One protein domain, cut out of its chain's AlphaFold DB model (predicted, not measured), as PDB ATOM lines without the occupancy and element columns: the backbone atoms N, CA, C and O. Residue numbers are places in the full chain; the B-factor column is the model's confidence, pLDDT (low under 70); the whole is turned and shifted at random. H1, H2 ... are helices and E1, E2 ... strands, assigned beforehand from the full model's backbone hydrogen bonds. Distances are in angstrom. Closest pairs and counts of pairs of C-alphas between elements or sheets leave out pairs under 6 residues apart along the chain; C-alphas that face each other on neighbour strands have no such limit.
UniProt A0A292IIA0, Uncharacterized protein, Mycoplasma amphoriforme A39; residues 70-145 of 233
ATOM      1  N   THR A  70     109.778 107.250  83.793       74.31
ATOM      2  CA  THR A  70     109.969 107.483  82.368       74.31
ATOM      3  C   THR A  70     109.859 108.963  82.020       74.31
ATOM      4  O   THR A  70     110.493 109.370  81.050       74.31
ATOM      5  N   ILE A  71     109.126 109.778  82.791       76.50
ATOM      6  CA  ILE A  71     108.842 111.188  82.488       76.50
ATOM      7  C   ILE A  71     110.045 112.063  82.858       76.50
ATOM      8  O   ILE A  71     110.184 112.538  83.980       76.50
ATOM      9  N   ASN A  72     110.910 112.288  81.874       81.88
ATOM     10  CA  ASN A  72     112.117 113.107  82.008       81.88
ATOM     11  C   ASN A  72     112.331 114.089  80.842       81.88
ATOM     12  O   ASN A  72     113.362 114.748  80.765       81.88
ATOM     13  N   THR A  73     111.362 114.196  79.928       81.06
ATOM     14  CA  THR A  73     111.383 115.141  78.802       81.06
ATOM     15  C   THR A  73     109.996 115.732  78.571       81.06
ATOM     16  O   THR A  73     108.988 115.099  78.891       81.06
ATOM     17  N   LEU A  74     109.928 116.920  77.957       71.94
ATOM     18  CA  LEU A  74     108.656 117.543  77.565       71.94
ATOM     19  C   LEU A  74     107.842 116.664  76.609       71.94
ATOM     20  O   LEU A  74     106.619 116.640  76.689       71.94
ATOM     21  N   GLU A  75     108.505 115.910  75.732       80.69
ATOM     22  CA  GLU A  75     107.846 114.965  74.828       80.69
ATOM     23  C   GLU A  75     107.077 113.889  75.604       80.69
ATOM     24  O   GLU A  75     105.900 113.645  75.340       80.69
ATOM     25  N   LYS A  76     107.709 113.294  76.619       78.62
ATOM     26  CA  LYS A  76     107.067 112.267  77.440       78.62
ATOM     27  C   LYS A  76     105.959 112.834  78.316       78.62
ATOM     28  O   LYS A  76     104.936 112.176  78.472       78.62
ATOM     29  N   VAL A  77     106.122 114.059  78.822       73.38
ATOM     30  CA  VAL A  77     105.043 114.802  79.496       73.38
ATOM     31  C   VAL A  77     103.855 114.986  78.548       73.38
ATOM     32  O   VAL A  77     102.731 114.641  78.896       73.38
ATOM     33  N   ASN A  78     104.097 115.455  77.323       72.62
ATOM     34  CA  ASN A  78     103.066 115.646  76.303       72.62
ATOM     35  C   ASN A  78     102.371 114.343  75.896       72.62
ATOM     36  O   ASN A  78     101.186 114.368  75.560       72.62
ATOM     37  N   GLY A  79     103.078 113.212  75.953       73.44
ATOM     38  CA  GLY A  79     102.495 111.882  75.774       73.44
ATOM     39  C   GLY A  79     101.436 111.540  76.827       73.44
ATOM     40  O   GLY A  79     100.494 110.817  76.521       73.44
ATOM     41  N   GLN A  80     101.539 112.110  78.032       67.81
ATOM     42  CA  GLN A  80     100.562 111.919  79.111       67.81
ATOM     43  C   GLN A  80      99.420 112.943  79.093       67.81
ATOM     44  O   GLN A  80      98.449 112.785  79.833       67.81
ATOM     45  N   LEU A  81      99.523 113.991  78.269       64.75
ATOM     46  CA  LEU A  81      98.568 115.094  78.219       64.75
ATOM     47  C   LEU A  81      97.667 115.011  76.976       64.75
ATOM     48  O   LEU A  81      98.122 114.630  75.887       64.75
ATOM     49  N   PRO A  82      96.387 115.412  77.096       58.34
ATOM     50  CA  PRO A  82      95.522 115.563  75.935       58.34
ATOM     51  C   PRO A  82      96.095 116.629  74.999       58.34
ATOM     52  O   PRO A  82      96.755 117.566  75.449       58.34
ATOM     53  N   LEU A  83      95.816 116.504  73.698       62.22
ATOM     54  CA  LEU A  83      96.362 117.385  72.655       62.22
ATOM     55  C   LEU A  83      96.213 118.883  72.974       62.22
ATOM     56  O   LEU A  83      97.120 119.653  72.682       62.22
ATOM     57  N   THR A  84      95.111 119.279  73.612       58.16
ATOM     58  CA  THR A  84      94.800 120.672  73.965       58.16
ATOM     59  C   THR A  84      95.705 121.270  75.041       58.16
ATOM     60  O   THR A  84      95.791 122.488  75.139       58.16
ATOM     61  N   ASN A  85      96.367 120.437  75.848       60.50
ATOM     62  CA  ASN A  85      97.128 120.874  77.025       60.50
ATOM     63  C   ASN A  85      98.631 120.606  76.876       60.50
ATOM     64  O   ASN A  85      99.370 120.672  77.857       60.50
ATOM     65  N   ARG A  86      99.084 120.247  75.673       67.94
ATOM     66  CA  ARG A  86     100.491 119.941  75.421       67.94
ATOM     67  C   ARG A  86     101.339 121.207  75.459       67.94
ATOM     68  O   ARG A  86     100.952 122.256  74.949       67.94
ATOM     69  N   PHE A  87     102.532 121.071  76.017       67.69
ATOM     70  CA  PHE A  87     103.584 122.066  75.907       67.69
ATOM     71  C   PHE A  87     104.076 122.158  74.455       67.69
ATOM     72  O   PHE A  87     104.088 121.140  73.753       67.69
ATOM     73  N   PRO A  88     104.551 123.332  74.009       65.94
ATOM     74  CA  PRO A  88     105.249 123.453  72.736       65.94
ATOM     75  C   PRO A  88     106.432 122.478  72.681       65.94
ATOM     76  O   PRO A  88     107.279 122.463  73.572       65.94
ATOM     77  N   THR A  89     106.492 121.646  71.642       57.19
ATOM     78  CA  THR A  89     107.600 120.698  71.426       57.19
ATOM     79  C   THR A  89     108.876 121.385  70.949       57.19
ATOM     80  O   THR A  89     109.965 120.860  71.166       57.19
ATOM     81  N   ALA A  90     108.755 122.561  70.330       57.38
ATOM     82  CA  ALA A  90     109.881 123.399  69.948       57.38
ATOM     83  C   ALA A  90     110.077 124.511  70.989       57.38
ATOM     84  O   ALA A  90     109.281 125.447  71.067       57.38
ATOM     85  N   LEU A  91     111.138 124.396  71.786       66.81
ATOM     86  CA  LEU A  91     111.684 125.518  72.549       66.81
ATOM     87  C   LEU A  91     112.595 126.354  71.635       66.81
ATOM     88  O   LEU A  91     113.035 125.877  70.586       66.81
ATOM     89  N   THR A  92     112.890 127.597  72.020       66.75
ATOM     90  CA  THR A  92     113.889 128.408  71.306       66.75
ATOM     91  C   THR A  92     115.265 127.738  71.371       66.75
ATOM     92  O   THR A  92     115.544 126.941  72.267       66.75
ATOM     93  N   THR A  93     116.149 128.048  70.421       66.88
ATOM     94  CA  THR A  93     117.496 127.449  70.327       66.88
ATOM     95  C   THR A  93     118.352 127.665  71.578       66.88
ATOM     96  O   THR A  93     119.263 126.883  71.848       66.88
ATOM     97  N   ASP A  94     118.039 128.698  72.354       72.19
ATOM     98  CA  ASP A  94     118.676 129.078  73.608       72.19
ATOM     99  C   ASP A  94     117.841 128.718  74.849       72.19
ATOM    100  O   ASP A  94     118.122 129.232  75.926       72.19
ATOM    101  N   THR A  95     116.841 127.839  74.741       72.75
ATOM    102  CA  THR A  95     116.030 127.406  75.887       72.75
ATOM    103  C   THR A  95     115.979 125.888  75.976       72.75
ATOM    104  O   THR A  95     115.700 125.186  75.006       72.75
ATOM    105  N   THR A  96     116.226 125.361  77.172       77.44
ATOM    106  CA  THR A  96     116.067 123.936  77.483       77.44
ATOM    107  C   THR A  96     115.073 123.755  78.626       77.44
ATOM    108  O   THR A  96     114.866 124.666  79.427       77.44
ATOM    109  N   ALA A  97     114.419 122.595  78.689       77.31
ATOM    110  CA  ALA A  97     113.528 122.246  79.790       77.31
ATOM    111  C   ALA A  97     114.149 121.138  80.633       77.31
ATOM    112  O   ALA A  97     114.484 120.070  80.121       77.31
ATOM    113  N   GLU A  98     114.253 121.387  81.931       85.00
ATOM    114  CA  GLU A  98     114.552 120.366  82.922       85.00
ATOM    115  C   GLU A  98     113.225 119.805  83.431       85.00
ATOM    116  O   GLU A  98     112.405 120.535  83.992       85.00
ATOM    117  N   VAL A  99     113.002 118.512  83.199       81.75
ATOM    118  CA  VAL A  99     111.765 117.819  83.567       81.75
ATOM    119  C   VAL A  99     112.088 116.729  84.571       81.75
ATOM    120  O   VAL A  99     112.941 115.877  84.321       81.75
ATOM    121  N   SER A 100     111.368 116.729  85.684       85.25
ATOM    122  CA  SER A 100     111.351 115.620  86.628       85.25
ATOM    123  C   SER A 100     109.919 115.253  86.993       85.25
ATOM    124  O   SER A 100     108.982 116.035  86.822       85.25
ATOM    125  N   ALA A 101     109.751 114.028  87.468       81.88
ATOM    126  CA  ALA A 101     108.477 113.516  87.922       81.88
ATOM    127  C   ALA A 101     108.671 112.725  89.211       81.88
ATOM    128  O   ALA A 101     109.727 112.134  89.436       81.88
ATOM    129  N   GLU A 102     107.643 112.706  90.047       81.75
ATOM    130  CA  GLU A 102     107.585 111.909  91.266       81.75
ATOM    131  C   GLU A 102     106.177 111.349  91.466       81.75
ATOM    132  O   GLU A 102     105.193 111.855  90.915       81.75
ATOM    133  N   ILE A 103     106.083 110.281  92.252       77.06
ATOM    134  CA  ILE A 103     104.793 109.738  92.671       77.06
ATOM    135  C   ILE A 103     104.143 110.748  93.617       77.06
ATOM    136  O   ILE A 103     104.763 111.187  94.586       77.06
ATOM    137  N   GLY A 104     102.895 111.108  93.337       68.12
ATOM    138  CA  GLY A 104     102.122 111.981  94.205       68.12
ATOM    139  C   GLY A 104     101.743 111.316  95.535       68.12
ATOM    140  O   GLY A 104     101.829 110.096  95.690       68.12
ATOM    141  N   PRO A 105     101.295 112.106  96.522       67.81
ATOM    142  CA  PRO A 105     101.068 111.637  97.893       67.81
ATOM    143  C   PRO A 105      99.972 110.566  98.006       67.81
ATOM    144  O   PRO A 105      99.964 109.780  98.948       67.81
ATOM    145  N   ASP A 106      99.056 110.520  97.041       59.41
ATOM    146  CA  ASP A 106      97.966 109.548  96.953       59.41
ATOM    147  C   ASP A 106      98.354 108.261  96.206       59.41
ATOM    148  O   ASP A 106      97.519 107.376  96.027       59.41
ATOM    149  N   MET A 107      99.609 108.167  95.748       59.38
ATOM    150  CA  MET A 107     100.175 107.094  94.926       59.38
ATOM    151  C   MET A 107      99.460 106.838  93.589       59.38
ATOM    152  O   MET A 107      99.897 105.976  92.835       59.38
ATOM    153  N   ASN A 108      98.408 107.595  93.270       61.56
ATOM    154  CA  ASN A 108      97.580 107.472  92.064       61.56
ATOM    155  C   ASN A 108      97.777 108.638  91.096       61.56
ATOM    156  O   ASN A 108      97.096 108.722  90.070       61.56
ATOM    157  N   SER A 109      98.678 109.546  91.448       63.69
ATOM    158  CA  SER A 109      99.007 110.725  90.676       63.69
ATOM    159  C   SER A 109     100.507 110.805  90.418       63.69
ATOM    160  O   SER A 109     101.327 110.225  91.134       63.69
ATOM    161  N   ILE A 110     100.867 111.490  89.334       71.31
ATOM    162  CA  ILE A 110     102.254 111.871  89.070       71.31
ATOM    163  C   ILE A 110     102.336 113.374  89.197       71.31
ATOM    164  O   ILE A 110     101.570 114.102  88.561       71.31
ATOM    165  N   VAL A 111     103.282 113.823  90.007       78.56
ATOM    166  CA  VAL A 111     103.644 115.225  90.135       78.56
ATOM    167  C   VAL A 111     104.782 115.481  89.159       78.56
ATOM    168  O   VAL A 111     105.837 114.862  89.261       78.56
ATOM    169  N   ILE A 112     104.555 116.359  88.187       78.88
ATOM    170  CA  ILE A 112     105.542 116.746  87.179       78.88
ATOM    171  C   ILE A 112     106.056 118.133  87.524       78.88
ATOM    172  O   ILE A 112     105.273 119.055  87.756       78.88
ATOM    173  N   LYS A 113     107.379 118.274  87.525       83.00
ATOM    174  CA  LYS A 113     108.098 119.520  87.778       83.00
ATOM    175  C   LYS A 113     108.853 119.902  86.518       83.00
ATOM    176  O   LYS A 113     109.606 119.097  85.968       83.00
ATOM    177  N   ILE A 114     108.636 121.125  86.046       79.88
ATOM    178  CA  ILE A 114     109.272 121.641  84.834       79.88
ATOM    179  C   ILE A 114     109.937 122.969  85.155       79.88
ATOM    180  O   ILE A 114     109.273 123.902  85.605       79.88
ATOM    181  N   ALA A 115     111.234 123.062  84.884       82.38
ATOM    182  CA  ALA A 115     111.991 124.304  84.930       82.38
ATOM    183  C   ALA A 115     112.487 124.654  83.522       82.38
ATOM    184  O   ALA A 115     112.996 123.795  82.803       82.38
ATOM    185  N   LEU A 116     112.334 125.917  83.123       81.12
ATOM    186  CA  LEU A 116     112.857 126.418  81.854       81.12
ATOM    187  C   LEU A 116     114.196 127.103  82.101       81.12
ATOM    188  O   LEU A 116     114.302 127.995  82.942       81.12
ATOM    189  N   LYS A 117     115.207 126.691  81.349       81.25
ATOM    190  CA  LYS A 117     116.600 127.098  81.507       81.25
ATOM    191  C   LYS A 117     117.081 127.826  80.266       81.25
ATOM    192  O   LYS A 117     116.803 127.391  79.147       81.25
ATOM    193  N   LYS A 118     117.829 128.909  80.462       74.94
ATOM    194  CA  LYS A 118     118.426 129.681  79.372       74.94
ATOM    195  C   LYS A 118     119.817 129.138  79.030       74.94
ATOM    196  O   LYS A 118     120.720 129.144  79.862       74.94
ATOM    197  N   GLY A 119     119.991 128.705  77.788       64.44
ATOM    198  CA  GLY A 119     121.188 128.078  77.232       64.44
ATOM    199  C   GLY A 119     121.310 126.592  77.588       64.44
ATOM    200  O   GLY A 119     120.685 126.110  78.531       64.44
ATOM    201  N   ARG A 120     122.137 125.848  76.838       59.53
ATOM    202  CA  ARG A 120     122.474 124.443  77.162       59.53
ATOM    203  C   ARG A 120     123.391 124.314  78.388       59.53
ATOM    204  O   ARG A 120     123.327 123.301  79.073       59.53
ATOM    205  N   GLU A 121     124.191 125.341  78.681       62.59
ATOM    206  CA  GLU A 121     125.177 125.362  79.781       62.59
ATOM    207  C   GLU A 121     124.912 126.459  80.833       62.59
ATOM    208  O   GLU A 121     125.666 126.594  81.793       62.59
ATOM    209  N   GLY A 122     123.856 127.263  80.671       63.62
ATOM    210  CA  GLY A 122     123.591 128.391  81.568       63.62
ATOM    211  C   GLY A 122     123.128 127.947  82.958       63.62
ATOM    212  O   GLY A 122     122.510 126.904  83.113       63.62
ATOM    213  N   THR A 123     123.388 128.742  83.992       74.69
ATOM    214  CA  THR A 123     122.869 128.513  85.358       74.69
ATOM    215  C   THR A 123     121.581 129.292  85.639       74.69
ATOM    216  O   THR A 123     121.072 129.263  86.760       74.69
ATOM    217  N   SER A 124     121.048 129.982  84.628       81.38
ATOM    218  CA  SER A 124     119.896 130.871  84.754       81.38
ATOM    219  C   SER A 124     118.605 130.224  84.245       81.38
ATOM    220  O   SER A 124     118.585 129.514  83.237       81.38
ATOM    221  N   TYR A 125     117.510 130.520  84.934       79.00
ATOM    222  CA  TYR A 125     116.173 129.986  84.708       79.00
ATOM    223  C   TYR A 125     115.189 131.113  84.418       79.00
ATOM    224  O   TYR A 125     115.395 132.250  84.844       79.00
ATOM    225  N   TYR A 126     114.105 130.785  83.724       75.00
ATOM    226  CA  TYR A 126     112.982 131.697  83.537       75.00
ATOM    227  C   TYR A 126     112.039 131.640  84.743       75.00
ATOM    228  O   TYR A 126     111.681 130.554  85.200       75.00
ATOM    229  N   SER A 127     111.625 132.802  85.244       66.25
ATOM    230  CA  SER A 127     110.623 132.956  86.302       66.25
ATOM    231  C   SER A 127     109.192 132.740  85.776       66.25
ATOM    232  O   SER A 127     108.966 132.559  84.578       66.25
ATOM    233  N   ALA A 128     108.193 132.832  86.664       61.03
ATOM    234  CA  ALA A 128     106.773 132.811  86.291       61.03
ATOM    235  C   ALA A 128     106.388 133.905  85.280       61.03
ATOM    236  O   ALA A 128     105.463 133.716  84.492       61.03
ATOM    237  N   THR A 129     107.079 135.046  85.328       61.09
ATOM    238  CA  THR A 129     106.826 136.223  84.487       61.09
ATOM    239  C   THR A 129     107.690 136.241  83.224       61.09
ATOM    240  O   THR A 129     107.541 137.143  82.404       61.09
ATOM    241  N   GLY A 130     108.563 135.244  83.036       59.72
ATOM    242  CA  GLY A 130     109.476 135.155  81.893       59.72
ATOM    243  C   GLY A 130     110.797 135.908  82.077       59.72
ATOM    244  O   GLY A 130     111.593 135.978  81.143       59.72
ATOM    245  N   GLU A 131     111.063 136.446  83.269       68.19
ATOM    246  CA  GLU A 131     112.342 137.083  83.593       68.19
ATOM    247  C   GLU A 131     113.439 136.047  83.841       68.19
ATOM    248  O   GLU A 131     113.180 134.941  84.317       68.19
ATOM    249  N   ILE A 132     114.685 136.408  83.539       74.19
ATOM    250  CA  ILE A 132     115.839 135.532  83.750       74.19
ATOM    251  C   ILE A 132     116.375 135.743  85.161       74.19
ATOM    252  O   ILE A 132     116.691 136.864  85.554       74.19
ATOM    253  N   GLN A 133     116.553 134.650  85.891       79.06
ATOM    254  CA  GLN A 133     117.058 134.656  87.258       79.06
ATOM    255  C   GLN A 133     118.048 133.517  87.498       79.06
ATOM    256  O   GLN A 133     117.996 132.475  86.852       79.06
ATOM    257  N   ASN A 134     118.941 133.686  88.472       84.25
ATOM    258  CA  ASN A 134     119.937 132.668  88.838       84.25
ATOM    259  C   ASN A 134     119.408 131.642  89.853       84.25
ATOM    260  O   ASN A 134     120.152 130.795  90.343       84.25
ATOM    261  N   THR A 135     118.119 131.716  90.174       84.06
ATOM    262  CA  THR A 135     117.436 130.769  91.052       84.06
ATOM    263  C   THR A 135     116.543 129.872  90.217       84.06
ATOM    264  O   THR A 135     115.770 130.351  89.385       84.06
ATOM    265  N   ARG A 136     116.621 128.563  90.465       82.94
ATOM    266  CA  ARG A 136     115.767 127.577  89.808       82.94
ATOM    267  C   ARG A 136     114.301 127.869  90.113       82.94
ATOM    268  O   ARG A 136     113.883 127.796  91.266       82.94
ATOM    269  N   PHE A 137     113.541 128.188  89.072       74.50
ATOM    270  CA  PHE A 137     112.092 128.304  89.131       74.50
ATOM    271  C   PHE A 137     111.482 127.097  88.432       74.50
ATOM    272  O   PHE A 137     111.770 126.838  87.263       74.50
ATOM    273  N   GLU A 138     110.663 126.349  89.160       76.50
ATOM    274  CA  GLU A 138     109.941 125.206  88.622       76.50
ATOM    275  C   GLU A 138     108.440 125.428  88.745       76.50
ATOM    276  O   GLU A 138     107.945 125.936  89.753       76.50
ATOM    277  N   LYS A 139     107.710 125.013  87.715       71.50
ATOM    278  CA  LYS A 139     106.262 124.895  87.772       71.50
ATOM    279  C   LYS A 139     105.906 123.438  87.997       71.50
ATOM    280  O   LYS A 139     106.393 122.556  87.288       71.50
ATOM    281  N   THR A 140     105.041 123.215  88.974       72.38
ATOM    282  CA  THR A 140     104.595 121.884  89.373       72.38
ATOM    283  C   THR A 140     103.132 121.708  89.008       72.38
ATOM    284  O   THR A 140     102.329 122.619  89.202       72.38
ATOM    285  N   PHE A 141     102.777 120.545  88.479       67.94
ATOM    286  CA  PHE A 141     101.386 120.168  88.257       67.94
ATOM    287  C   PHE A 141     101.209 118.663  88.419       67.94
ATOM    288  O   PHE A 141     102.162 117.889  88.331       67.94
ATOM    289  N   THR A 142      99.969 118.255  88.654       70.25
ATOM    290  CA  THR A 142      99.629 116.869  88.969       70.25
ATOM    291  C   THR A 142      98.755 116.278  87.874       70.25
ATOM    292  O   THR A 142      97.747 116.872  87.489       70.25
ATOM    293  N   ILE A 143      99.125 115.096  87.387       63.56
ATOM    294  CA  ILE A 143      98.317 114.314  86.448       63.56
ATOM    295  C   ILE A 143      97.662 113.149  87.200       63.56
ATOM    296  O   ILE A 143      98.349 112.367  87.861       63.56
ATOM    297  N   TYR A 144      96.340 113.037  87.058       60.16
ATOM    298  CA  TYR A 144      95.482 111.994  87.639       60.16
ATOM    299  C   TYR A 144      94.886 111.089  86.564       60.16
ATOM    300  O   TYR A 144      94.116 111.555  85.739       60.16
ATOM    301  N   GLY A 145      95.174 109.790  86.563       52.56
ATOM    302  CA  GLY A 145      94.803 108.943  85.425       52.56
ATOM    303  C   GLY A 145      95.668 109.278  84.206       52.56
ATOM    304  O   GLY A 145      96.009 110.426  83.954       52.56
TER     305      GLY A 145
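This is residues 70 to 145 of the 233 residues of an uncharacterized protein of Mycoplasma amphoriforme A39 (UniProt A0A292IIA0). A strongly twisted sheet of three strands has one short helix, H1, over one face. The printed part has 76 residues, running H1, E1, E2, E3, with under half in named elements; the class is mixed. The sheet, E1 - E2 - E3, is a meander, each strand the antiparallel neighbour of the one before. The whole is compact, radius of gyration of the C-alphas 13.0 A, spanning 35 by 25 by 22 A.

Begin at H1, residues 74 to 80, where every O i to N i+4 pair is within hydrogen-bond range. It is on the sheet of E1, residues 95 to 103, E2, 109 to 118, and E3, 138 to 144, at a height over the sheet of 7.4 A. Its closest C-alphas to E1 are Leu 74 and Val 99, 6.8 A. Within hydrogen-bond range, find N 98 and O 115, 2.9 A, in hairpin E1 and E2, and N 112 and O 141, 2.8 A, in hairpin E2 and E3.

Find C-alpha 74 at (108.656, 117.543, 77.565), where H1 begins its 10.0 A. E1 spans 26.8 A, E2 29.4 A and E3 19.6 A, ending at C-alpha 144, (95.482, 111.994, 87.639).

The printed part has no cut. Links H1 to E1 and E2 to E3 are long. Confidence is low, pLDDT under 70, in 33 residues, among them 80 to 93.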